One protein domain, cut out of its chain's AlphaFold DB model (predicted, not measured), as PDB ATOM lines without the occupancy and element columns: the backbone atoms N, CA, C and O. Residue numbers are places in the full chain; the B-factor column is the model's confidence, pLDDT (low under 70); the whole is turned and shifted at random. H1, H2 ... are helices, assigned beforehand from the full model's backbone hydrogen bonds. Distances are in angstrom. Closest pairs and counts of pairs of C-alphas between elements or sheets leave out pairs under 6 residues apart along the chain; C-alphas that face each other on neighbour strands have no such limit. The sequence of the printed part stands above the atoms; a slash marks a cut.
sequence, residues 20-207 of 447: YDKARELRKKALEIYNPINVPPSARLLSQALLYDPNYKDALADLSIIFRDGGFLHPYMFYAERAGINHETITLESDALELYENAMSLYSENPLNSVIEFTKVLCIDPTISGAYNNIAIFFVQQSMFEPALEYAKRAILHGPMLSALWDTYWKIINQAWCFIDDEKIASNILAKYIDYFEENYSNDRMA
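Overview. This is residues 20 to 207 of the 447 residues of an uncharacterized protein of Vibrio crassostreae (UniProt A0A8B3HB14). Two zigzag rows of helices, each folding back on the one before it, are set steeply across each other: H1 to H4 make a row over one side of the longer row H5 to H10, and the rows meet where H2 packs on H8 and H4 packs on H6. H7 and H8 lie nearest the middle, and residues 84 to 95 lead from one row to the other. The printed part has 188 residues with ten named helices, H1 to H10 in order, and no named strand; its class is all helix. It is compact, with a radius of gyration of the C-alphas of 16.0 A and a rounded outline of 44 by 43 by 32 A.

Arrangement. H1, residues 20 to 32, H2, residues 41 to 52, and H3, residues 57 to 69, form an up and down bundle, helices side by side with each running against the one before. H1 and H2 touch closest at the C-alphas of Ala 23 and Ala 49, 3.9 A apart, at a shallow tilt of 6 degrees. H3 and H4, residues 73 to 83, are a hairpin; their closest C-alphas, of Ser 64 and Tyr 76, are 4.4 A apart. H5, residues 96 to 106, is apart from H4. It forms a hairpin with H6, residues 111 to 124, at a shallow tilt of 7 degrees, the C-alphas of Ala 103 and Ser 114 closest at 4.2 A. H4 touches H6 at a steep tilt of 68 degrees, only just short of about perpendicular; the closest C-alphas, of His 74 and Thr 119, are 5.1 A apart. H6 touches H7, residues 129 to 141, at 35.3 degrees, only just steep, with the C-alphas of Phe 118 and Ala 131 closest at 5.1 A. H7, H8, residues 145 to 157, and H9, residues 163 to 179, form a second up and down bundle. The closest C-alphas of H7 and H8, those of Ala 136 and Ala 148, are 4.1 A apart. H8 touches H2 with residues 145 to 147 alone, the C-alphas of Glu 146 and Ser 47 closest at 5.5 A. H10, residues 183 to 200, touches H9, the C-alphas of Ala 186 and Trp 177 closest at 5.1 A. Every O i to N i+4 pair is within hydrogen-bond range in H1 to H5 and H7 to H10; in H6 it is 9 of 10.

Along the chain. H1 begins at C-alpha 20 (-30.802, 2.109, 12.439). H6 measures 20.5 A from first to last C-alpha, H9 24.3 A and H10 25.8 A. H10 ends at C-alpha 200 (-26.972, 14.866, -11.214).

Size, cuts and confidence. The two C-alphas farthest apart, of Glu 32 and Ala 207, are 48.6 A apart. The printed part has no cut. The link from H4 to H5 is long. The mean pLDDT of the printed part is 85.8; residues 36 to 39, 159 to 163 and 197 to 207 are under 70.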
ATOM      1  N   TYR A  20     -29.473   2.720  12.460       87.25
ATOM      2  CA  TYR A  20     -30.802   2.109  12.439       87.25
ATOM      3  C   TYR A  20     -31.422   2.055  13.842       87.25
ATOM      4  O   TYR A  20     -32.590   2.394  14.019       87.25
ATOM      5  N   ASP A  21     -30.634   1.724  14.867       89.56
ATOM      6  CA  ASP A  21     -31.110   1.746  16.253       89.56
ATOM      7  C   ASP A  21     -31.393   3.183  16.748       89.56
ATOM      8  O   ASP A  21     -32.392   3.400  17.437       89.56
ATOM      9  N   LYS A  22     -30.608   4.189  16.318       89.00
ATOM     10  CA  LYS A  22     -30.923   5.621  16.532       89.00
ATOM     11  C   LYS A  22     -32.238   6.024  15.848       89.00
ATOM     12  O   LYS A  22     -33.100   6.623  16.491       89.00
ATOM     13  N   ALA A  23     -32.435   5.650  14.582       91.69
ATOM     14  CA  ALA A  23     -33.668   5.911  13.837       91.69
ATOM     15  C   ALA A  23     -34.896   5.261  14.505       91.69
ATOM     16  O   ALA A  23     -35.944   5.891  14.665       91.69
ATOM     17  N   ARG A  24     -34.748   4.020  14.976       95.12
ATOM     18  CA  ARG A  24     -35.781   3.265  15.695       95.12
ATOM     19  C   ARG A  24     -36.142   3.885  17.048       95.12
ATOM     20  O   ARG A  24     -37.320   3.913  17.405       95.12
ATOM     21  N   GLU A  25     -35.168   4.395  17.803       94.44
ATOM     22  CA  GLU A  25     -35.431   5.085  19.073       94.44
ATOM     23  C   GLU A  25     -36.185   6.410  18.852       94.44
ATOM     24  O   GLU A  25     -37.161   6.697  19.548       94.44
ATOM     25  N   LEU A  26     -35.781   7.187  17.840       93.88
ATOM     26  CA  LEU A  26     -36.459   8.423  17.434       93.88
ATOM     27  C   LEU A  26     -37.902   8.162  16.986       93.88
ATOM     28  O   LEU A  26     -38.816   8.849  17.444       93.88
ATOM     29  N   ARG A  27     -38.133   7.111  16.187       95.56
ATOM     30  CA  ARG A  27     -39.482   6.653  15.814       95.56
ATOM     31  C   ARG A  27     -40.323   6.283  17.040       95.56
ATOM     32  O   ARG A  27     -41.472   6.706  17.136       95.56
ATOM     33  N   LYS A  28     -39.771   5.542  18.009       95.88
ATOM     34  CA  LYS A  28     -40.497   5.195  19.246       95.88
ATOM     35  C   LYS A  28     -40.955   6.452  19.996       95.88
ATOM     36  O   LYS A  28     -42.128   6.548  20.345       95.88
ATOM     37  N   LYS A  29     -40.059   7.430  20.174       94.62
ATOM     38  CA  LYS A  29     -40.375   8.728  20.799       94.62
ATOM     39  C   LYS A  29     -41.429   9.509  20.003       94.62
ATOM     40  O   LYS A  29     -42.265  10.178  20.601       94.62
ATOM     41  N   ALA A  30     -41.426   9.408  18.671       93.50
ATOM     42  CA  ALA A  30     -42.435  10.027  17.814       93.50
ATOM     43  C   ALA A  30     -43.839   9.445  18.044       93.50
ATOM     44  O   ALA A  30     -44.796  10.199  18.206       93.50
ATOM     45  N   LEU A  31     -43.961   8.116  18.101       90.94
ATOM     46  CA  LEU A  31     -45.237   7.435  18.343       90.94
ATOM     47  C   LEU A  31     -45.803   7.728  19.745       90.94
ATOM     48  O   LEU A  31     -47.016   7.810  19.909       90.94
ATOM     49  N   GLU A  32     -44.939   7.955  20.739       91.25
ATOM     50  CA  GLU A  32     -45.330   8.334  22.107       91.25
ATOM     51  C   GLU A  32     -45.928   9.750  22.221       91.25
ATOM     52  O   GLU A  32     -46.605  10.037  23.208       91.25
ATOM     53  N   ILE A  33     -45.709  10.627  21.231       88.56
ATOM     54  CA  ILE A  33     -46.163  12.035  21.242       88.56
ATOM     55  C   ILE A  33     -47.030  12.418  20.030       88.56
ATOM     56  O   ILE A  33     -47.216  13.603  19.744       88.56
ATOM     57  N   TYR A  34     -47.542  11.430  19.293       83.12
ATOM     58  CA  TYR A  34     -48.338  11.645  18.084       83.12
ATOM     59  C   TYR A  34     -49.663  12.387  18.358       83.12
ATOM     60  O   TYR A  34     -50.409  12.056  19.278       83.12
ATOM     61  N   ASN A  35     -49.968  13.375  17.512       71.62
ATOM     62  CA  ASN A  35     -51.206  14.154  17.498       71.62
ATOM     63  C   ASN A  35     -51.469  14.595  16.039       71.62
ATOM     64  O   ASN A  35     -50.523  15.065  15.409       71.62
ATOM     65  N   PRO A  36     -52.688  14.447  15.484       61.53
ATOM     66  CA  PRO A  36     -52.973  14.769  14.079       61.53
ATOM     67  C   PRO A  36     -53.130  16.271  13.760       61.53
ATOM     68  O   PRO A  36     -53.292  16.621  12.596       61.53
ATOM     69  N   ILE A  37     -53.140  17.174  14.750       59.06
ATOM     70  CA  ILE A  37     -53.394  18.605  14.497       59.06
ATOM     71  C   ILE A  37     -52.113  19.319  14.036       59.06
ATOM     72  O   ILE A  37     -51.255  19.656  14.855       59.06
ATOM     73  N   ASN A  38     -52.057  19.633  12.736       61.53
ATOM     74  CA  ASN A  38     -50.942  20.287  12.032       61.53
ATOM     75  C   ASN A  38     -49.640  19.465  12.104       61.53
ATOM     76  O   ASN A  38     -49.644  18.348  12.604       61.53
ATOM     77  N   VAL A  39     -48.514  19.994  11.596       67.62
ATOM     78  CA  VAL A  39     -47.210  19.304  11.678       67.62
ATOM     79  C   VAL A  39     -46.817  19.073  13.145       67.62
ATOM     80  O   VAL A  39     -46.499  20.036  13.849       67.62
ATOM     81  N   PRO A  40     -46.800  17.818  13.626       78.56
ATOM     82  CA  PRO A  40     -46.603  17.526  15.032       78.56
ATOM     83  C   PRO A  40     -45.115  17.347  15.378       78.56
ATOM     84  O   PRO A  40     -44.302  16.988  14.520       78.56
ATOM     85  N   PRO A  41     -44.740  17.469  16.666       84.31
ATOM     86  CA  PRO A  41     -43.401  17.117  17.145       84.31
ATOM     87  C   PRO A  41     -42.958  15.687  16.784       84.31
ATOM     88  O   PRO A  41     -41.762  15.434  16.648       84.31
ATOM     89  N   SER A  42     -43.899  14.760  16.573       89.31
ATOM     90  CA  SER A  42     -43.610  13.408  16.088       89.31
ATOM     91  C   SER A  42     -43.063  13.389  14.652       89.31
ATOM     92  O   SER A  42     -42.095  12.679  14.398       89.31
ATOM     93  N   ALA A  43     -43.566  14.220  13.730       92.25
ATOM     94  CA  ALA A  43     -43.015  14.323  12.371       92.25
ATOM     95  C   ALA A  43     -41.577  14.854  12.363       92.25
ATOM     96  O   ALA A  43     -40.751  14.400  11.572       92.25
ATOM     97  N   ARG A  44     -41.240  15.760  13.291       91.44
ATOM     98  CA  ARG A  44     -39.860  16.217  13.500       91.44
ATOM     99  C   ARG A  44     -38.944  15.067  13.928       91.44
ATOM    100  O   ARG A  44     -37.866  14.916  13.365       91.44
ATOM    101  N   LEU A  45     -39.376  14.229  14.872       93.25
ATOM    102  CA  LEU A  45     -38.611  13.054  15.314       93.25
ATOM    103  C   LEU A  45     -38.484  11.978  14.220       93.25
ATOM    104  O   LEU A  45     -37.427  11.369  14.082       93.25
ATOM    105  N   LEU A  46     -39.516  11.774  13.397       95.38
ATOM    106  CA  LEU A  46     -39.451  10.860  12.249       95.38
ATOM    107  C   LEU A  46     -38.543  11.405  11.139       95.38
ATOM    108  O   LEU A  46     -37.735  10.661  10.595       95.38
ATOM    109  N   SER A  47     -38.587  12.710  10.863       93.69
ATOM    110  CA  SER A  47     -37.636  13.358   9.953       93.69
ATOM    111  C   SER A  47     -36.192  13.185  10.435       93.69
ATOM    112  O   SER A  47     -35.321  12.884   9.624       93.69
ATOM    113  N   GLN A  48     -35.935  13.298  11.743       90.88
ATOM    114  CA  GLN A  48     -34.621  12.985  12.316       90.88
ATOM    115  C   GLN A  48     -34.251  11.509  12.130       90.88
ATOM    116  O   GLN A  48     -33.111  11.219  11.782       90.88
ATOM    117  N   ALA A  49     -35.192  10.575  12.308       93.38
ATOM    118  CA  ALA A  49     -34.946   9.155  12.061       93.38
ATOM    119  C   ALA A  49     -34.493   8.894  10.610       93.38
ATOM    120  O   ALA A  49     -33.545   8.138  10.397       93.38
ATOM    121  N   LEU A  50     -35.091   9.587   9.634       93.00
ATOM    122  CA  LEU A  50     -34.708   9.497   8.221       93.00
ATOM    123  C   LEU A  50     -33.366  10.170   7.882       93.00
ATOM    124  O   LEU A  50     -32.767   9.832   6.867       93.00
ATOM    125  N   LEU A  51     -32.838  11.065   8.725       88.75
ATOM    126  CA  LEU A  51     -31.452  11.535   8.579       88.75
ATOM    127  C   LEU A  51     -30.457  10.405   8.906       88.75
ATOM    128  O   LEU A  51     -29.442  10.264   8.227       88.75
ATOM    129  N   TYR A  52     -30.762   9.562   9.900       87.75
ATOM    130  CA  TYR A  52     -29.935   8.401  10.246       87.75
ATOM    131  C   TYR A  52     -30.085   7.241   9.245       87.75
ATOM    132  O   TYR A  52     -29.068   6.660   8.852       87.75
ATOM    133  N   ASP A  53     -31.316   6.928   8.824       89.19
ATOM    134  CA  ASP A  53     -31.635   5.939   7.782       89.19
ATOM    135  C   ASP A  53     -32.753   6.450   6.840       89.19
ATOM    136  O   ASP A  53     -33.940   6.279   7.138       89.19
ATOM    137  N   PRO A  54     -32.403   7.028   5.670       88.44
ATOM    138  CA  PRO A  54     -33.367   7.549   4.692       88.44
ATOM    139  C   PRO A  54     -34.331   6.512   4.095       88.44
ATOM    140  O   PRO A  54     -35.294   6.888   3.420       88.44
ATOM    141  N   ASN A  55     -34.071   5.219   4.312       90.00
ATOM    142  CA  ASN A  55     -34.861   4.103   3.799       90.00
ATOM    143  C   ASN A  55     -35.653   3.381   4.905       90.00
ATOM    144  O   ASN A  55     -36.214   2.310   4.648       90.00
ATOM    145  N   TYR A  56     -35.735   3.944   6.119       95.62
ATOM    146  CA  TYR A  56     -36.465   3.327   7.227       95.62
ATOM    147  C   TYR A  56     -37.986   3.358   6.981       95.62
ATOM    148  O   TYR A  56     -38.695   4.275   7.396       95.62
ATOM    149  N   LYS A  57     -38.486   2.325   6.286       96.31
ATOM    150  CA  LYS A  57     -39.875   2.173   5.801       96.31
ATOM    151  C   LYS A  57     -40.950   2.488   6.832       96.31
ATOM    152  O   LYS A  57     -41.935   3.135   6.505       96.31
ATOM    153  N   ASP A  58     -40.735   2.051   8.063       96.06
ATOM    154  CA  ASP A  58     -41.593   2.333   9.206       96.06
ATOM    155  C   ASP A  58     -41.788   3.844   9.435       96.06
ATOM    156  O   ASP A  58     -42.912   4.312   9.579       96.06
ATOM    157  N   ALA A  59     -40.695   4.615   9.447       96.56
ATOM    158  CA  ALA A  59     -40.742   6.057   9.663       96.56
ATOM    159  C   ALA A  59     -41.268   6.814   8.432       96.56
ATOM    160  O   ALA A  59     -41.940   7.831   8.589       96.56
ATOM    161  N   LEU A  60     -41.023   6.292   7.222       97.50
ATOM    162  CA  LEU A  60     -41.637   6.779   5.978       97.50
ATOM    163  C   LEU A  60     -43.170   6.604   6.014       97.50
ATOM    164  O   LEU A  60     -43.906   7.543   5.712       97.50
ATOM    165  N   ALA A  61     -43.656   5.436   6.446       96.75
ATOM    166  CA  ALA A  61     -45.083   5.143   6.562       96.75
ATOM    167  C   ALA A  61     -45.768   6.023   7.623       96.75
ATOM    168  O   ALA A  61     -46.796   6.638   7.323       96.75
ATOM    169  N   ASP A  62     -45.173   6.138   8.817       95.44
ATOM    170  CA  ASP A  62     -45.670   6.997   9.900       95.44
ATOM    171  C   ASP A  62     -45.718   8.482   9.470       95.44
ATOM    172  O   ASP A  62     -46.689   9.179   9.768       95.44
ATOM    173  N   LEU A  63     -44.714   8.969   8.723       94.62
ATOM    174  CA  LEU A  63     -44.727  10.320   8.144       94.62
ATOM    175  C   LEU A  63     -45.842  10.501   7.115       94.62
ATOM    176  O   LEU A  63     -46.515  11.527   7.149       94.62
ATOM    177  N   SER A  64     -46.081   9.521   6.238       95.06
ATOM    178  CA  SER A  64     -47.177   9.608   5.263       95.06
ATOM    179  C   SER A  64     -48.544   9.737   5.953       95.06
ATOM    180  O   SER A  64     -49.366  10.551   5.533       95.06
ATOM    181  N   ILE A  65     -48.757   9.012   7.061       92.25
ATOM    182  CA  ILE A  65     -49.978   9.084   7.876       92.25
ATOM    183  C   ILE A  65     -50.137  10.487   8.470       92.25
ATOM    184  O   ILE A  65     -51.199  11.088   8.337       92.25
ATOM    185  N   ILE A  66     -49.073  11.040   9.061       91.88
ATOM    186  CA  ILE A  66     -49.093  12.400   9.614       91.88
ATOM    187  C   ILE A  66     -49.373  13.447   8.528       91.88
ATOM    188  O   ILE A  66     -50.172  14.357   8.744       91.88
ATOM    189  N   PHE A  67     -48.734  13.338   7.360       92.81
ATOM    190  CA  PHE A  67     -48.950  14.281   6.266       92.81
ATOM    191  C   PHE A  67     -50.382  14.217   5.731       92.81
ATOM    192  O   PHE A  67     -50.975  15.269   5.499       92.81
ATOM    193  N   ARG A  68     -50.969  13.019   5.614       92.00
ATOM    194  CA  ARG A  68     -52.379  12.837   5.240       92.00
ATOM    195  C   ARG A  68     -53.302  13.532   6.237       92.00
ATOM    196  O   ARG A  68     -54.149  14.322   5.838       92.00
ATOM    197  N   ASP A  69     -53.107  13.256   7.524       89.75
ATOM    198  CA  ASP A  69     -53.987  13.740   8.594       89.75
ATOM    199  C   ASP A  69     -53.852  15.262   8.804       89.75
ATOM    200  O   ASP A  69     -54.819  15.922   9.177       89.75
ATOM    201  N   GLY A  70     -52.688  15.833   8.469       88.56
ATOM    202  CA  GLY A  70     -52.446  17.277   8.403       88.56
ATOM    203  C   GLY A  70     -52.805  17.958   7.070       88.56
ATOM    204  O   GLY A  70     -52.542  19.149   6.935       88.56
ATOM    205  N   GLY A  71     -53.357  17.244   6.079       90.44
ATOM    206  CA  GLY A  71     -53.772  17.812   4.783       90.44
ATOM    207  C   GLY A  71     -52.649  18.105   3.774       90.44
ATOM    208  O   GLY A  71     -52.892  18.748   2.756       90.44
ATOM    209  N   PHE A  72     -51.428  17.627   4.020       92.94
ATOM    210  CA  PHE A  72     -50.264  17.794   3.145       92.94
ATOM    211  C   PHE A  72     -50.277  16.738   2.026       92.94
ATOM    212  O   PHE A  72     -49.634  15.693   2.141       92.94
ATOM    213  N   LEU A  73     -51.011  16.998   0.940       93.94
ATOM    214  CA  LEU A  73     -51.395  15.964  -0.035       93.94
ATOM    215  C   LEU A  73     -50.204  15.349  -0.788       93.94
ATOM    216  O   LEU A  73     -49.991  14.137  -0.718       93.94
ATOM    217  N   HIS A  74     -49.384  16.166  -1.456       95.69
ATOM    218  CA  HIS A  74     -48.197  15.667  -2.158       95.69
ATOM    219  C   HIS A  74     -47.167  15.017  -1.195       95.69
ATOM    220  O   HIS A  74     -46.682  13.927  -1.506       95.69
ATOM    221  N   PRO A  75     -46.865  15.568   0.006       95.31
ATOM    222  CA  PRO A  75     -46.085  14.862   1.030       95.31
ATOM    223  C   PRO A  75     -46.664  13.511   1.465       95.31
ATOM    224  O   PRO A  75     -45.901  12.556   1.579       95.31
ATOM    225  N   TYR A  76     -47.980  13.383   1.655       94.81
ATOM    226  CA  TYR A  76     -48.618  12.096   1.950       94.81
ATOM    227  C   TYR A  76     -48.303  11.054   0.872       94.81
ATOM    228  O   TYR A  76     -47.732  10.007   1.186       94.81
ATOM    229  N   MET A  77     -48.623  11.360  -0.388       95.56
ATOM    230  CA  MET A  77     -48.429  10.443  -1.516       95.56
ATOM    231  C   MET A  77     -46.948  10.060  -1.661       95.56
ATOM    232  O   MET A  77     -46.603   8.881  -1.650       95.56
ATOM    233  N   PHE A  78     -46.053  11.050  -1.655       95.31
ATOM    234  CA  PHE A  78     -44.612  10.843  -1.806       95.31
ATOM    235  C   PHE A  78     -43.986   9.958  -0.709       95.31
ATOM    236  O   PHE A  78     -43.159   9.087  -0.996       95.31
ATOM    237  N   TYR A  79     -44.365  10.149   0.560       96.50
ATOM    238  CA  TYR A  79     -43.847   9.313   1.649       96.50
ATOM    239  C   TYR A  79     -44.492   7.916   1.678       96.50
ATOM    240  O   TYR A  79     -43.827   6.953   2.069       96.50
ATOM    241  N   ALA A  80     -45.731   7.774   1.196       96.44
ATOM    242  CA  ALA A  80     -46.376   6.475   1.005       96.44
ATOM    243  C   ALA A  80     -45.684   5.642  -0.095       96.44
ATOM    244  O   ALA A  80     -45.321   4.486   0.145       96.44
ATOM    245  N   GLU A  81     -45.401   6.249  -1.253       95.56
ATOM    246  CA  GLU A  81     -44.616   5.639  -2.336       95.56
ATOM    247  C   GLU A  81     -43.249   5.150  -1.833       95.56
ATOM    248  O   GLU A  81     -42.888   3.988  -2.039       95.56
ATOM    249  N   ARG A  82     -42.509   5.993  -1.095       95.25
ATOM    250  CA  ARG A  82     -41.194   5.634  -0.525       95.25
ATOM    251  C   ARG A  82     -41.255   4.507   0.508       95.25
ATOM    252  O   ARG A  82     -40.336   3.688   0.564       95.25
ATOM    253  N   ALA A  83     -42.312   4.424   1.316       96.69
ATOM    254  CA  ALA A  83     -42.521   3.281   2.209       96.69
ATOM    255  C   ALA A  83     -42.839   1.984   1.426       96.69
ATOM    256  O   ALA A  83     -42.480   0.876   1.853       96.69
ATOM    257  N   GLY A  84     -43.457   2.123   0.250       95.50
ATOM    258  CA  GLY A  84     -44.019   1.030  -0.539       95.50
ATOM    259  C   GLY A  84     -45.409   0.622  -0.051       95.50
ATOM    260  O   GLY A  84     -45.714  -0.569  -0.028       95.50
ATOM    261  N   ILE A  85     -46.220   1.592   0.390       94.44
ATOM    262  CA  ILE A  85     -47.623   1.386   0.773       94.44
ATOM    263  C   ILE A  85     -48.548   2.038  -0.256       94.44
ATOM    264  O   ILE A  85     -48.252   3.106  -0.788       94.44
ATOM    265  N   ASN A  86     -49.692   1.406  -0.519       92.31
ATOM    266  CA  ASN A  86     -50.715   1.992  -1.380       92.31
ATOM    267  C   ASN A  86     -51.312   3.233  -0.700       92.31
ATOM    268  O   ASN A  86     -51.674   3.181   0.478       92.31
ATOM    269  N   HIS A  87     -51.464   4.312  -1.459       91.81
ATOM    270  CA  HIS A  87     -52.166   5.526  -1.051       91.81
ATOM    271  C   HIS A  87     -53.370   5.778  -1.962       91.81
ATOM    272  O   HIS A  87     -53.500   5.184  -3.033       91.81
ATOM    273  N   GLU A  88     -54.253   6.673  -1.534       87.88
ATOM    274  CA  GLU A  88     -55.328   7.174  -2.385       87.88
ATOM    275  C   GLU A  88     -54.765   8.197  -3.387       87.88
ATOM    276  O   GLU A  88     -53.814   8.929  -3.095       87.88
ATOM    277  N   THR A  89     -55.329   8.230  -4.593       78.00
ATOM    278  CA  THR A  89     -55.061   9.267  -5.599       78.00
ATOM    279  C   THR A  89     -56.107  10.360  -5.453       78.00
ATOM    280  O   THR A  89     -57.298  10.083  -5.606       78.00
ATOM    281  N   ILE A  90     -55.682  11.586  -5.155       81.25
ATOM    282  CA  ILE A  90     -56.596  12.688  -4.849       81.25
ATOM    283  C   ILE A  90     -56.807  13.545  -6.098       81.25
ATOM    284  O   ILE A  90     -55.877  14.182  -6.584       81.25
ATOM    285  N   THR A  91     -58.040  13.566  -6.602       81.00
ATOM    286  CA  THR A  91     -58.466  14.471  -7.678       81.00
ATOM    287  C   THR A  91     -58.839  15.832  -7.090       81.00
ATOM    288  O   THR A  91     -59.506  15.897  -6.058       81.00
ATOM    289  N   LEU A  92     -58.438  16.911  -7.759       87.44
ATOM    290  CA  LEU A  92     -58.763  18.295  -7.406       87.44
ATOM    291  C   LEU A  92     -59.545  18.942  -8.560       87.44
ATOM    292  O   LEU A  92     -59.307  18.606  -9.718       87.44
ATOM    293  N   GLU A  93     -60.487  19.837  -8.241       84.12
ATOM    294  CA  GLU A  93     -61.363  20.496  -9.234       84.12
ATOM    295  C   GLU A  93     -60.897  21.915  -9.631       84.12
ATOM    296  O   GLU A  93     -61.324  22.422 -10.666       84.12
ATOM    297  N   SER A  94     -60.015  22.535  -8.836       86.81
ATOM    298  CA  SER A  94     -59.321  23.800  -9.150       86.81
ATOM    299  C   SER A  94     -58.220  23.615 -10.199       86.81
ATOM    300  O   SER A  94     -57.788  22.492 -10.458       86.81
ATOM    301  N   ASP A  95     -57.697  24.718 -10.744       91.25
ATOM    302  CA  ASP A  95     -56.455  24.707 -11.526       91.25
ATOM    303  C   ASP A  95     -55.204  25.030 -10.678       91.25
ATOM    304  O   ASP A  95     -55.282  25.458  -9.524       91.25
ATOM    305  N   ALA A  96     -54.019  24.771 -11.239       88.88
ATOM    306  CA  ALA A  96     -52.749  24.932 -10.531       88.88
ATOM    307  C   ALA A  96     -52.338  26.403 -10.307       88.88
ATOM    308  O   ALA A  96     -51.576  26.672  -9.377       88.88
ATOM    309  N   LEU A  97     -52.825  27.344 -11.126       91.06
ATOM    310  CA  LEU A  97     -52.527  28.773 -11.004       91.06
ATOM    311  C   LEU A  97     -53.378  29.403  -9.897       91.06
ATOM    312  O   LEU A  97     -52.820  30.061  -9.022       91.06
ATOM    313  N   GLU A  98     -54.685  29.119  -9.867       93.06
ATOM    314  CA  GLU A  98     -55.591  29.528  -8.782       93.06
ATOM    315  C   GLU A  98     -55.035  29.090  -7.417       93.06
ATOM    316  O   GLU A  98     -54.940  29.885  -6.476       93.06
ATOM    317  N   LEU A  99     -54.616  27.826  -7.299       93.62
ATOM    318  CA  LEU A  99     -54.028  27.300  -6.066       93.62
ATOM    319  C   LEU A  99     -52.687  27.968  -5.720       93.62
ATOM    320  O   LEU A  99     -52.407  28.176  -4.540       93.62
ATOM    321  N   TYR A 100     -51.872  28.342  -6.711       93.06
ATOM    322  CA  TYR A 100     -50.596  29.027  -6.480       93.06
ATOM    323  C   TYR A 100     -50.791  30.484  -6.027       93.06
ATOM    324  O   TYR A 100     -50.114  30.931  -5.102       93.06
ATOM    325  N   GLU A 101     -51.739  31.221  -6.610       93.44
ATOM    326  CA  GLU A 101     -52.082  32.588  -6.189       93.44
ATOM    327  C   GLU A 101     -52.694  32.611  -4.777       93.44
ATOM    328  O   GLU A 101     -52.301  33.422  -3.928       93.44
ATOM    329  N   ASN A 102     -53.579  31.655  -4.468       94.50
ATOM    330  CA  ASN A 102     -54.089  31.439  -3.113       94.50
ATOM    331  C   ASN A 102     -52.960  31.092  -2.124       94.50
ATOM    332  O   ASN A 102     -52.869  31.685  -1.049       94.50
ATOM    333  N   ALA A 103     -52.040  30.194  -2.490       94.88
ATOM    334  CA  ALA A 103     -50.888  29.860  -1.656       94.88
ATOM    335  C   ALA A 103     -49.972  31.073  -1.398       94.88
ATOM    336  O   ALA A 103     -49.526  31.280  -0.266       94.88
ATOM    337  N   MET A 104     -49.718  31.897  -2.419       94.00
ATOM    338  CA  MET A 104     -48.885  33.102  -2.326       94.00
ATOM    339  C   MET A 104     -49.524  34.202  -1.468       94.00
ATOM    340  O   MET A 104     -48.834  34.791  -0.637       94.00
ATOM    341  N   SER A 105     -50.828  34.462  -1.613       95.00
ATOM    342  CA  SER A 105     -51.538  35.447  -0.774       95.00
ATOM    343  C   SER A 105     -51.558  35.042   0.706       95.00
ATOM    344  O   SER A 105     -51.295  35.870   1.579       95.00
ATOM    345  N   LEU A 106     -51.751  33.752   0.998       94.25
ATOM    346  CA  LEU A 106     -51.715  33.210   2.359       94.25
ATOM    347  C   LEU A 106     -50.312  33.190   2.992       94.25
ATOM    348  O   LEU A 106     -50.212  33.030   4.208       94.25
ATOM    349  N   TYR A 107     -49.231  33.333   2.217       90.00
ATOM    350  CA  TYR A 107     -47.855  33.051   2.662       90.00
ATOM    351  C   TYR A 107     -47.416  33.838   3.907       90.00
ATOM    352  O   TYR A 107     -46.750  33.283   4.782       90.00
ATOM    353  N   SER A 108     -47.819  35.105   4.016       88.75
ATOM    354  CA  SER A 108     -47.478  35.969   5.157       88.75
ATOM    355  C   SER A 108     -48.486  35.901   6.308       88.75
ATOM    356  O   SER A 108     -48.113  36.133   7.456       88.75
ATOM    357  N   GLU A 109     -49.758  35.608   6.020       91.38
ATOM    358  CA  GLU A 109     -50.852  35.659   7.004       91.38
ATOM    359  C   GLU A 109     -51.100  34.307   7.683       91.38
ATOM    360  O   GLU A 109     -51.368  34.237   8.883       91.38
ATOM    361  N   ASN A 110     -50.986  33.218   6.920       92.12
ATOM    362  CA  ASN A 110     -51.142  31.851   7.392       92.12
ATOM    363  C   ASN A 110     -50.189  30.908   6.624       92.12
ATOM    364  O   ASN A 110     -50.615  30.207   5.697       92.12
ATOM    365  N   PRO A 111     -48.903  30.839   7.032       88.62
ATOM    366  CA  PRO A 111     -47.895  29.995   6.387       88.62
ATOM    367  C   PRO A 111     -48.265  28.504   6.329       88.62
ATOM    368  O   PRO A 111     -47.801  27.798   5.441       88.62
ATOM    369  N   LEU A 112     -49.105  28.023   7.257       90.88
ATOM    370  CA  LEU A 112     -49.586  26.640   7.283       90.88
ATOM    371  C   LEU A 112     -50.593  26.368   6.158       90.88
ATOM    372  O   LEU A 112     -50.445  25.390   5.430       90.88
ATOM    373  N   ASN A 113     -51.602  27.225   5.988       92.81
ATOM    374  CA  ASN A 113     -52.542  27.055   4.881       92.81
ATOM    375  C   ASN A 113     -51.837  27.302   3.539       92.81
ATOM    376  O   ASN A 113     -52.043  26.536   2.608       92.81
ATOM    377  N   SER A 114     -50.937  28.290   3.470       94.88
ATOM    378  CA  SER A 114     -50.092  28.546   2.295       94.88
ATOM    379  C   SER A 114     -49.335  27.296   1.830       94.88
ATOM    380  O   SER A 114     -49.435  26.913   0.665       94.88
ATOM    381  N   VAL A 115     -48.636  26.594   2.736       95.31
ATOM    382  CA  VAL A 115     -47.940  25.352   2.365       95.31
ATOM    383  C   VAL A 115     -48.904  24.229   1.983       95.31
ATOM    384  O   VAL A 115     -48.608  23.495   1.044       95.31
ATOM    385  N   ILE A 116     -50.064  24.109   2.639       94.69
ATOM    386  CA  ILE A 116     -51.090  23.119   2.273       94.69
ATOM    387  C   ILE A 116     -51.571  23.361   0.835       94.69
ATOM    388  O   ILE A 116     -51.576  22.413   0.049       94.69
ATOM    389  N   GLU A 117     -51.863  24.606   0.448       95.81
ATOM    390  CA  GLU A 117     -52.197  24.953  -0.940       95.81
ATOM    391  C   GLU A 117     -51.040  24.630  -1.907       95.81
ATOM    392  O   GLU A 117     -51.272  23.970  -2.920       95.81
ATOM    393  N   PHE A 118     -49.775  24.935  -1.570       97.38
ATOM    394  CA  PHE A 118     -48.628  24.490  -2.383       97.38
ATOM    395  C   PHE A 118     -48.535  22.956  -2.514       97.38
ATOM    396  O   PHE A 118     -48.112  22.469  -3.564       97.38
ATOM    397  N   THR A 119     -48.956  22.165  -1.514       96.75
ATOM    398  CA  THR A 119     -49.023  20.697  -1.684       96.75
ATOM    399  C   THR A 119     -50.109  20.256  -2.661       96.75
ATOM    400  O   THR A 119     -49.933  19.220  -3.298       96.75
ATOM    401  N   LYS A 120     -51.198  21.026  -2.812       95.69
ATOM    402  CA  LYS A 120     -52.250  20.767  -3.807       95.69
ATOM    403  C   LYS A 120     -51.797  21.143  -5.215       95.69
ATOM    404  O   LYS A 120     -52.044  20.370  -6.132       95.69
ATOM    405  N   VAL A 121     -51.086  22.268  -5.375       96.12
ATOM    406  CA  VAL A 121     -50.478  22.683  -6.657       96.12
ATOM    407  C   VAL A 121     -49.698  21.520  -7.278       96.12
ATOM    408  O   VAL A 121     -49.943  21.159  -8.425       96.12
ATOM    409  N   LEU A 122     -48.837  20.863  -6.492       95.56
ATOM    410  CA  LEU A 122     -48.016  19.734  -6.949       95.56
ATOM    411  C   LEU A 122     -48.792  18.434  -7.227       95.56
ATOM    412  O   LEU A 122     -48.256  17.542  -7.880       95.56
ATOM    413  N   CYS A 123     -50.033  18.302  -6.748       93.19
ATOM    414  CA  CYS A 123     -50.922  17.203  -7.137       93.19
ATOM    415  C   CYS A 123     -51.567  17.429  -8.518       93.19
ATOM    416  O   CYS A 123     -52.061  16.467  -9.103       93.19
ATOM    417  N   ILE A 124     -51.564  18.665  -9.033       91.62
ATOM    418  CA  ILE A 124     -52.082  19.018 -10.367       91.62
ATOM    419  C   ILE A 124     -50.933  19.166 -11.367       91.62
ATOM    420  O   ILE A 124     -50.935  18.514 -12.410       91.62
ATOM    421  N   ASP A 125     -49.938  19.989 -11.033       90.38
ATOM    422  CA  ASP A 125     -48.729  20.197 -11.827       90.38
ATOM    423  C   ASP A 125     -47.475  19.918 -10.973       90.38
ATOM    424  O   ASP A 125     -47.002  20.787 -10.229       90.38
ATOM    425  N   PRO A 126     -46.888  18.710 -11.084       91.31
ATOM    426  CA  PRO A 126     -45.688  18.335 -10.347       91.31
ATOM    427  C   PRO A 126     -44.407  18.985 -10.901       91.31
ATOM    428  O   PRO A 126     -43.321  18.584 -10.486       91.31
ATOM    429  N   THR A 127     -44.494  19.952 -11.827       86.00
ATOM    430  CA  THR A 127     -43.349  20.684 -12.397       86.00
ATOM    431  C   THR A 127     -43.145  22.088 -11.814       86.00
ATOM    432  O   THR A 127     -42.150  22.743 -12.122       86.00
ATOM    433  N   ILE A 128     -44.021  22.556 -10.919       89.50
ATOM    434  CA  ILE A 128     -43.927  23.913 -10.352       89.50
ATOM    435  C   ILE A 128     -42.859  23.969  -9.241       89.50
ATOM    436  O   ILE A 128     -43.126  23.797  -8.049       89.50
ATOM    437  N   SER A 129     -41.614  24.249  -9.641       87.44
ATOM    438  CA  SER A 129     -40.430  24.365  -8.765       87.44
ATOM    439  C   SER A 129     -40.605  25.325  -7.581       87.44
ATOM    440  O   SER A 129     -40.156  25.019  -6.473       87.44
ATOM    441  N   GLY A 130     -41.323  26.438  -7.765       90.81
ATOM    442  CA  GLY A 130     -41.649  27.382  -6.687       90.81
ATOM    443  C   GLY A 130     -42.481  26.768  -5.553       90.81
ATOM    444  O   GLY A 130     -42.222  27.044  -4.380       90.81
ATOM    445  N   ALA A 131     -43.422  25.869  -5.871       96.31
ATOM    446  CA  ALA A 131     -44.256  25.202  -4.871       96.31
ATOM    447  C   ALA A 131     -43.431  24.214  -4.030       96.31
ATOM    448  O   ALA A 131     -43.494  24.255  -2.798       96.31
ATOM    449  N   TYR A 132     -42.568  23.408  -4.666       97.56
ATOM    450  CA  TYR A 132     -41.592  22.575  -3.951       97.56
ATOM    451  C   TYR A 132     -40.698  23.407  -3.020       97.56
ATOM    452  O   TYR A 132     -40.453  23.003  -1.882       97.56
ATOM    453  N   ASN A 133     -40.236  24.577  -3.473       95.88
ATOM    454  CA  ASN A 133     -39.355  25.439  -2.687       95.88
ATOM    455  C   ASN A 133     -40.032  25.986  -1.427       95.88
ATOM    456  O   ASN A 133     -39.450  25.954  -0.344       95.88
ATOM    457  N   ASN A 134     -41.277  26.448  -1.546       96.94
ATOM    458  CA  ASN A 134     -42.029  26.977  -0.411       96.94
ATOM    459  C   ASN A 134     -42.375  25.875   0.608       96.94
ATOM    460  O   ASN A 134     -42.278  26.106   1.815       96.94
ATOM    461  N   ILE A 135     -42.654  24.649   0.148       97.12
ATOM    462  CA  ILE A 135     -42.787  23.472   1.024       97.12
ATOM    463  C   ILE A 135     -41.460  23.153   1.732       97.12
ATOM    464  O   ILE A 135     -41.452  22.920   2.942       97.12
ATOM    465  N   ALA A 136     -40.328  23.204   1.023       96.75
ATOM    466  CA  ALA A 136     -39.011  23.000   1.621       96.75
ATOM    467  C   ALA A 136     -38.699  24.055   2.702       96.75
ATOM    468  O   ALA A 136     -38.296  23.699   3.811       96.75
ATOM    469  N   ILE A 137     -38.953  25.341   2.425       94.69
ATOM    470  CA  ILE A 137     -38.799  26.450   3.382       94.69
ATOM    471  C   ILE A 137     -39.677  26.240   4.623       94.69
ATOM    472  O   ILE A 137     -39.202  26.426   5.746       94.69
ATOM    473  N   PHE A 138     -40.930  25.818   4.453       94.44
ATOM    474  CA  PHE A 138     -41.807  25.505   5.577       94.44
ATOM    475  C   PHE A 138     -41.267  24.334   6.417       94.44
ATOM    476  O   PHE A 138     -41.199  24.434   7.642       94.44
ATOM    477  N   PHE A 139     -40.796  23.249   5.793       94.75
ATOM    478  CA  PHE A 139     -40.193  22.133   6.531       94.75
ATOM    479  C   PHE A 139     -38.906  22.530   7.279       94.75
ATOM    480  O   PHE A 139     -38.698  22.049   8.394       94.75
ATOM    481  N   VAL A 140     -38.104  23.477   6.769       92.50
ATOM    482  CA  VAL A 140     -36.998  24.094   7.538       92.50
ATOM    483  C   VAL A 140     -37.506  24.782   8.798       92.50
ATOM    484  O   VAL A 140     -36.970  24.551   9.881       92.50
ATOM    485  N   GLN A 141     -38.554  25.606   8.683       91.00
ATOM    486  CA  GLN A 141     -39.146  26.303   9.831       91.00
ATOM    487  C   GLN A 141     -39.664  25.310  10.887       91.00
ATOM    488  O   GLN A 141     -39.562  25.579  12.083       91.00
ATOM    489  N   GLN A 142     -40.130  24.128  10.466       90.75
ATOM    490  CA  GLN A 142     -40.515  23.035  11.365       90.75
ATOM    491  C   GLN A 142     -39.348  22.142  11.831       90.75
ATOM    492  O   GLN A 142     -39.587  21.195  12.583       90.75
ATOM    493  N   SER A 143     -38.100  22.434  11.450       90.69
ATOM    494  CA  SER A 143     -36.895  21.623  11.726       90.69
ATOM    495  C   SER A 143     -36.977  20.180  11.196       90.69
ATOM    496  O   SER A 143     -36.450  19.247  11.804       90.69
ATOM    497  N   MET A 144     -37.669  19.989  10.072       93.00
ATOM    498  CA  MET A 144     -37.839  18.718   9.365       93.00
ATOM    499  C   MET A 144     -36.901  18.669   8.161       93.00
ATOM    500  O   MET A 144     -37.304  18.868   7.015       93.00
ATOM    501  N   PHE A 145     -35.616  18.448   8.434       91.19
ATOM    502  CA  PHE A 145     -34.563  18.612   7.433       91.19
ATOM    503  C   PHE A 145     -34.588  17.559   6.323       91.19
ATOM    504  O   PHE A 145     -34.274  17.902   5.193       91.19
ATOM    505  N   GLU A 146     -34.998  16.315   6.586       92.81
ATOM    506  CA  GLU A 146     -35.080  15.304   5.517       92.81
ATOM    507  C   GLU A 146     -36.182  15.628   4.480       92.81
ATOM    508  O   GLU A 146     -35.842  15.728   3.298       92.81
ATOM    509  N   PRO A 147     -37.434  15.955   4.876       94.94
ATOM    510  CA  PRO A 147     -38.428  16.511   3.962       94.94
ATOM    511  C   PRO A 147     -37.984  17.816   3.298       94.94
ATOM    512  O   PRO A 147     -38.197  17.989   2.103       94.94
ATOM    513  N   ALA A 148     -37.332  18.730   4.025       95.25
ATOM    514  CA  ALA A 148     -36.848  19.975   3.431       95.25
ATOM    515  C   ALA A 148     -35.817  19.727   2.313       95.25
ATOM    516  O   ALA A 148     -35.946  20.289   1.227       95.25
ATOM    517  N   LEU A 149     -34.824  18.861   2.552       91.69
ATOM    518  CA  LEU A 149     -33.785  18.523   1.574       91.69
ATOM    519  C   LEU A 149     -34.378  17.867   0.328       91.69
ATOM    520  O   LEU A 149     -34.007  18.217  -0.791       91.69
ATOM    521  N   GLU A 150     -35.308  16.936   0.513       93.00
ATOM    522  CA  GLU A 150     -35.922  16.190  -0.581       93.00
ATOM    523  C   GLU A 150     -36.860  17.064  -1.434       93.00
ATOM    524  O   GLU A 150     -36.861  16.963  -2.661       93.00
ATOM    525  N   TYR A 151     -37.582  18.006  -0.817       96.25
ATOM    526  CA  TYR A 151     -38.371  18.994  -1.559       96.25
ATOM    527  C   TYR A 151     -37.489  20.035  -2.254       96.25
ATOM    528  O   TYR A 151     -37.783  20.405  -3.387       96.25
ATOM    529  N   ALA A 152     -36.363  20.445  -1.666       92.75
ATOM    530  CA  ALA A 152     -35.427  21.348  -2.337       92.75
ATOM    531  C   ALA A 152     -34.691  20.688  -3.518       92.75
ATOM    532  O   ALA A 152     -34.509  21.343  -4.542       92.75
ATOM    533  N   LYS A 153     -34.358  19.386  -3.451       89.75
ATOM    534  CA  LYS A 153     -33.902  18.628  -4.637       89.75
ATOM    535  C   LYS A 153     -34.928  18.680  -5.767       89.75
ATOM    536  O   LYS A 153     -34.547  18.849  -6.917       89.75
ATOM    537  N   ARG A 154     -36.218  18.512  -5.450       91.12
ATOM    538  CA  ARG A 154     -37.306  18.548  -6.440       91.12
ATOM    539  C   ARG A 154     -37.538  19.957  -6.986       91.12
ATOM    540  O   ARG A 154     -37.704  20.110  -8.189       91.12
ATOM    541  N   ALA A 155     -37.450  20.987  -6.143       90.75
ATOM    542  CA  ALA A 155     -37.455  22.378  -6.590       90.75
ATOM    543  C   ALA A 155     -36.343  22.620  -7.624       90.75
ATOM    544  O   ALA A 155     -36.627  23.080  -8.726       90.75
ATOM    545  N   ILE A 156     -35.111  22.213  -7.296       83.69
ATOM    546  CA  ILE A 156     -33.958  22.233  -8.203       83.69
ATOM    547  C   ILE A 156     -34.237  21.438  -9.483       83.69
ATOM    548  O   ILE A 156     -34.103  22.004 -10.559       83.69
ATOM    549  N   LEU A 157     -34.662  20.172  -9.403       82.00
ATOM    550  CA  LEU A 157     -34.944  19.311 -10.564       82.00
ATOM    551  C   LEU A 157     -35.876  19.987 -11.578       82.00
ATOM    552  O   LEU A 157     -35.632  19.934 -12.781       82.00
ATOM    553  N   HIS A 158     -36.917  20.651 -11.081       78.44
ATOM    554  CA  HIS A 158     -37.910  21.345 -11.894       78.44
ATOM    555  C   HIS A 158     -37.547  22.816 -12.202       78.44
ATOM    556  O   HIS A 158     -38.382  23.588 -12.671       78.44
ATOM    557  N   GLY A 159     -36.297  23.221 -11.959       69.06
ATOM    558  CA  GLY A 159     -35.771  24.533 -12.322       69.06
ATOM    559  C   GLY A 159     -34.270  24.675 -12.051       69.06
ATOM    560  O   GLY A 159     -33.900  25.317 -11.067       69.06
ATOM    561  N   PRO A 160     -33.382  24.193 -12.946       63.50
ATOM    562  CA  PRO A 160     -31.584  24.311 -12.701       63.50
ATOM    563  C   PRO A 160     -31.018  25.731 -12.478       63.50
ATOM    564  O   PRO A 160     -29.824  25.910 -12.254       63.50
ATOM    565  N   MET A 161     -31.922  26.707 -12.461       57.12
ATOM    566  CA  MET A 161     -31.878  27.957 -13.237       57.12
ATOM    567  C   MET A 161     -32.504  29.126 -12.457       57.12
ATOM    568  O   MET A 161     -32.717  30.216 -12.982       57.12
ATOM    569  N   LEU A 162     -32.878  28.866 -11.203       61.56
ATOM    570  CA  LEU A 162     -33.447  29.822 -10.270       61.56
ATOM    571  C   LEU A 162     -32.567  29.795  -9.016       61.56
ATOM    572  O   LEU A 162     -32.632  28.861  -8.217       61.56
ATOM    573  N   SER A 163     -31.716  30.812  -8.854       65.56
ATOM    574  CA  SER A 163     -30.716  30.884  -7.772       65.56
ATOM    575  C   SER A 163     -31.322  30.671  -6.384       65.56
ATOM    576  O   SER A 163     -30.790  29.886  -5.606       65.56
ATOM    577  N   ALA A 164     -32.499  31.247  -6.121       72.25
ATOM    578  CA  ALA A 164     -33.217  31.114  -4.853       72.25
ATOM    579  C   ALA A 164     -33.515  29.653  -4.438       72.25
ATOM    580  O   ALA A 164     -33.664  29.375  -3.245       72.25
ATOM    581  N   LEU A 165     -33.583  28.715  -5.391       80.62
ATOM    582  CA  LEU A 165     -33.765  27.282  -5.121       80.62
ATOM    583  C   LEU A 165     -32.463  26.650  -4.614       80.62
ATOM    584  O   LEU A 165     -32.466  25.903  -3.635       80.62
ATOM    585  N   TRP A 166     -31.337  27.017  -5.229       75.06
ATOM    586  CA  TRP A 166     -29.998  26.649  -4.770       75.06
ATOM    587  C   TRP A 166     -29.686  27.267  -3.407       75.06
ATOM    588  O   TRP A 166     -29.234  26.561  -2.508       75.06
ATOM    589  N   ASP A 167     -29.993  28.550  -3.210       74.50
ATOM    590  CA  ASP A 167     -29.817  29.248  -1.931       74.50
ATOM    591  C   ASP A 167     -30.628  28.568  -0.816       74.50
ATOM    592  O   ASP A 167     -30.139  28.366   0.299       74.50
ATOM    593  N   THR A 168     -31.857  28.144  -1.134       83.56
ATOM    594  CA  THR A 168     -32.710  27.360  -0.232       83.56
ATOM    595  C   THR A 168     -32.079  25.998   0.076       83.56
ATOM    596  O   THR A 168     -31.951  25.650   1.250       83.56
ATOM    597  N   TYR A 169     -31.607  25.260  -0.931       85.44
ATOM    598  CA  TYR A 169     -30.933  23.965  -0.768       85.44
ATOM    599  C   TYR A 169     -29.693  24.037   0.136       85.44
ATOM    600  O   TYR A 169     -29.606  23.302   1.123       85.44
ATOM    601  N   TRP A 170     -28.774  24.975  -0.117       77.25
ATOM    602  CA  TRP A 170     -27.566  25.145   0.702       77.25
ATOM    603  C   TRP A 170     -27.892  25.620   2.123       77.25
ATOM    604  O   TRP A 170     -27.283  25.155   3.088       77.25
ATOM    605  N   LYS A 171     -28.907  26.475   2.291       81.38
ATOM    606  CA  LYS A 171     -29.427  26.862   3.612       81.38
ATOM    607  C   LYS A 171     -29.970  25.661   4.393       81.38
ATOM    608  O   LYS A 171     -29.685  25.557   5.586       81.38
ATOM    609  N   ILE A 172     -30.715  24.757   3.750       87.56
ATOM    610  CA  ILE A 172     -31.214  23.537   4.401       87.56
ATOM    611  C   ILE A 172     -30.045  22.644   4.820       87.56
ATOM    612  O   ILE A 172     -30.007  22.215   5.969       87.56
ATOM    613  N   ILE A 173     -29.089  22.395   3.920       80.81
ATOM    614  CA  ILE A 173     -27.920  21.539   4.176       80.81
ATOM    615  C   ILE A 173     -27.131  22.022   5.398       80.81
ATOM    616  O   ILE A 173     -26.873  21.238   6.312       80.81
ATOM    617  N   ASN A 174     -26.825  23.319   5.466       78.25
ATOM    618  CA  ASN A 174     -26.082  23.891   6.589       78.25
ATOM    619  C   ASN A 174     -26.858  23.792   7.914       78.25
ATOM    620  O   ASN A 174     -26.278  23.475   8.950       78.25
ATOM    621  N   GLN A 175     -28.179  23.995   7.899       82.62
ATOM    622  CA  GLN A 175     -28.991  23.837   9.109       82.62
ATOM    623  C   GLN A 175     -29.167  22.367   9.518       82.62
ATOM    624  O   GLN A 175     -29.162  22.076  10.712       82.62
ATOM    625  N   ALA A 176     -29.244  21.437   8.561       82.50
ATOM    626  CA  ALA A 176     -29.278  19.999   8.820       82.50
ATOM    627  C   ALA A 176     -27.973  19.511   9.471       82.50
ATOM    628  O   ALA A 176     -28.021  18.746  10.433       82.50
ATOM    629  N   TRP A 177     -26.818  20.002   8.999       81.00
ATOM    630  CA  TRP A 177     -25.510  19.743   9.609       81.00
ATOM    631  C   TRP A 177     -25.470  20.226  11.064       81.00
ATOM    632  O   TRP A 177     -25.194  19.434  11.964       81.00
ATOM    633  N   CYS A 178     -25.836  21.487  11.321       77.75
ATOM    634  CA  CYS A 178     -25.857  22.051  12.676       77.75
ATOM    635  C   CYS A 178     -26.884  21.407  13.628       77.75
ATOM    636  O   CYS A 178     -26.794  21.620  14.838       77.75
ATOM    637  N   PHE A 179     -27.866  20.661  13.114       79.31
ATOM    638  CA  PHE A 179     -28.920  20.035  13.917       79.31
ATOM    639  C   PHE A 179     -28.549  18.634  14.439       79.31
ATOM    640  O   PHE A 179     -29.147  18.156  15.404       79.31
ATOM    641  N   ILE A 180     -27.578  17.953  13.827       79.44
ATOM    642  CA  ILE A 180     -27.197  16.582  14.192       79.44
ATOM    643  C   ILE A 180     -25.989  16.619  15.140       79.44
ATOM    644  O   ILE A 180     -24.877  16.930  14.729       79.44
ATOM    645  N   ASP A 181     -26.193  16.248  16.411       78.75
ATOM    646  CA  ASP A 181     -25.122  16.204  17.428       78.75
ATOM    647  C   ASP A 181     -23.984  15.209  17.110       78.75
ATOM    648  O   ASP A 181     -22.870  15.364  17.610       78.75
ATOM    649  N   ASP A 182     -24.245  14.189  16.287       78.69
ATOM    650  CA  ASP A 182     -23.242  13.231  15.811       78.69
ATOM    651  C   ASP A 182     -22.527  13.788  14.569       78.69
ATOM    652  O   ASP A 182     -22.944  13.555  13.434       78.69
ATOM    653  N   GLU A 183     -21.446  14.538  14.804       74.31
ATOM    654  CA  GLU A 183     -20.615  15.205  13.788       74.31
ATOM    655  C   GLU A 183     -20.263  14.293  12.602       74.31
ATOM    656  O   GLU A 183     -20.393  14.689  11.445       74.31
ATOM    657  N   LYS A 184     -19.882  13.035  12.865       72.81
ATOM    658  CA  LYS A 184     -19.515  12.079  11.811       72.81
ATOM    659  C   LYS A 184     -20.715  11.726  10.932       72.81
ATOM    660  O   LYS A 184     -20.573  11.615   9.716       72.81
ATOM    661  N   ILE A 185     -21.884  11.512  11.531       73.31
ATOM    662  CA  ILE A 185     -23.112  11.227  10.783       73.31
ATOM    663  C   ILE A 185     -23.567  12.472  10.018       73.31
ATOM    664  O   ILE A 185     -23.915  12.350   8.847       73.31
ATOM    665  N   ALA A 186     -23.469  13.658  10.618       72.94
ATOM    666  CA  ALA A 186     -23.797  14.920   9.969       72.94
ATOM    667  C   ALA A 186     -22.923  15.178   8.722       72.94
ATOM    668  O   ALA A 186     -23.456  15.485   7.657       72.94
ATOM    669  N   SER A 187     -21.610  14.938   8.803       70.88
ATOM    670  CA  SER A 187     -20.696  15.042   7.655       70.88
ATOM    671  C   SER A 187     -20.924  13.951   6.597       70.88
ATOM    672  O   SER A 187     -20.848  14.232   5.405       70.88
ATOM    673  N   ASN A 188     -21.271  12.716   6.991       73.12
ATOM    674  CA  ASN A 188     -21.658  11.658   6.040       73.12
ATOM    675  C   ASN A 188     -22.961  11.986   5.289       73.12
ATOM    676  O   ASN A 188     -23.160  11.540   4.159       73.12
ATOM    677  N   ILE A 189     -23.874  12.710   5.938       73.50
ATOM    678  CA  ILE A 189     -25.124  13.194   5.351       73.50
ATOM    679  C   ILE A 189     -24.803  14.324   4.374       73.50
ATOM    680  O   ILE A 189     -25.140  14.199   3.201       73.50
ATOM    681  N   LEU A 190     -24.083  15.357   4.825       73.00
ATOM    682  CA  LEU A 190     -23.583  16.463   4.001       73.00
ATOM    683  C   LEU A 190     -22.922  15.957   2.710       73.00
ATOM    684  O   LEU A 190     -23.340  16.364   1.628       73.00
ATOM    685  N   ALA A 191     -21.979  15.013   2.825       71.19
ATOM    686  CA  ALA A 191     -21.312  14.386   1.686       71.19
ATOM    687  C   ALA A 191     -22.317  13.818   0.673       71.19
ATOM    688  O   ALA A 191     -22.334  14.274  -0.460       71.19
ATOM    689  N   LYS A 192     -23.254  12.952   1.086       75.19
ATOM    690  CA  LYS A 192     -24.257  12.361   0.176       75.19
ATOM    691  C   LYS A 192     -25.132  13.381  -0.560       75.19
ATOM    692  O   LYS A 192     -25.587  13.097  -1.666       75.19
ATOM    693  N   TYR A 193     -25.425  14.531   0.050       74.12
ATOM    694  CA  TYR A 193     -26.190  15.593  -0.617       74.12
ATOM    695  C   TYR A 193     -25.312  16.404  -1.588       74.12
ATOM    696  O   TYR A 193     -25.796  16.769  -2.659       74.12
ATOM    697  N   ILE A 194     -24.024  16.609  -1.281       70.69
ATOM    698  CA  ILE A 194     -23.038  17.150  -2.232       70.69
ATOM    699  C   ILE A 194     -22.837  16.176  -3.403       70.69
ATOM    700  O   ILE A 194     -22.994  16.591  -4.546       70.69
ATOM    701  N   ASP A 195     -22.573  14.896  -3.129       71.94
ATOM    702  CA  ASP A 195     -22.354  13.834  -4.119       71.94
ATOM    703  C   ASP A 195     -23.539  13.754  -5.096       71.94
ATOM    704  O   ASP A 195     -23.354  13.842  -6.306       71.94
ATOM    705  N   TYR A 196     -24.776  13.707  -4.581       73.06
ATOM    706  CA  TYR A 196     -25.989  13.723  -5.405       73.06
ATOM    707  C   TYR A 196     -26.064  14.958  -6.324       73.06
ATOM    708  O   TYR A 196     -26.463  14.841  -7.484       73.06
ATOM    709  N   PHE A 197     -25.671  16.140  -5.837       68.06
ATOM    710  CA  PHE A 197     -25.593  17.345  -6.664       68.06
ATOM    711  C   PHE A 197     -24.468  17.256  -7.720       68.06
ATOM    712  O   PHE A 197     -24.712  17.571  -8.890       68.06
ATOM    713  N   GLU A 198     -23.268  16.810  -7.332       65.50
ATOM    714  CA  GLU A 198     -22.106  16.646  -8.217       65.50
ATOM    715  C   GLU A 198     -22.351  15.602  -9.326       65.50
ATOM    716  O   GLU A 198     -21.896  15.788 -10.458       65.50
ATOM    717  N   GLU A 199     -23.130  14.558  -9.043       66.69
ATOM    718  CA  GLU A 199     -23.571  13.547 -10.010       66.69
ATOM    719  C   GLU A 199     -24.653  14.069 -10.974       66.69
ATOM    720  O   GLU A 199     -24.532  13.873 -12.183       66.69
ATOM    721  N   ASN A 200     -25.714  14.712 -10.462       63.53
ATOM    722  CA  ASN A 200     -26.972  14.866 -11.214       63.53
ATOM    723  C   ASN A 200     -27.177  16.239 -11.872       63.53
ATOM    724  O   ASN A 200     -27.828  16.305 -12.906       63.53
ATOM    725  N   TYR A 201     -26.646  17.329 -11.306       58.12
ATOM    726  CA  TYR A 201     -26.909  18.697 -11.806       58.12
ATOM    727  C   TYR A 201     -25.645  19.496 -12.073       58.12
ATOM    728  O   TYR A 201     -25.704  20.703 -12.314       58.12
ATOM    729  N   SER A 202     -24.483  18.857 -11.982       54.09
ATOM    730  CA  SER A 202     -23.231  19.592 -11.954       54.09
ATOM    731  C   SER A 202     -22.941  20.271 -13.293       54.09
ATOM    732  O   SER A 202     -22.503  21.412 -13.295       54.09
ATOM    733  N   ASN A 203     -23.250  19.642 -14.432       51.09
ATOM    734  CA  ASN A 203     -23.196  20.329 -15.729       51.09
ATOM    735  C   ASN A 203     -24.355  21.325 -15.893       51.09
ATOM    736  O   ASN A 203     -24.122  22.473 -16.269       51.09
ATOM    737  N   ASP A 204     -25.579  20.907 -15.568       48.75
ATOM    738  CA  ASP A 204     -26.783  21.642 -15.956       48.75
ATOM    739  C   ASP A 204     -26.976  22.938 -15.160       48.75
ATOM    740  O   ASP A 204     -27.239  23.971 -15.765       48.75
ATOM    741  N   ARG A 205     -26.710  22.950 -13.843       49.22
ATOM    742  CA  ARG A 205     -26.717  24.176 -13.008       49.22
ATOM    743  C   ARG A 205     -25.813  25.285 -13.565       49.22
ATOM    744  O   ARG A 205     -26.007  26.458 -13.275       49.22
ATOM    745  N   MET A 206     -24.767  24.910 -14.295       49.06
ATOM    746  CA  MET A 206     -23.632  25.784 -14.606       49.06
ATOM    747  C   MET A 206     -23.609  26.213 -16.082       49.06
ATOM    748  O   MET A 206     -22.816  27.069 -16.451       49.06
ATOM    749  N   ALA A 207     -24.515  25.668 -16.902       45.59
ATOM    750  CA  ALA A 207     -24.916  26.242 -18.188       45.59
ATOM    751  C   ALA A 207     -26.106  27.219 -18.047       45.59
ATOM    752  O   ALA A 207     -26.546  27.811 -19.033       45.59
TER     753      ALA A 207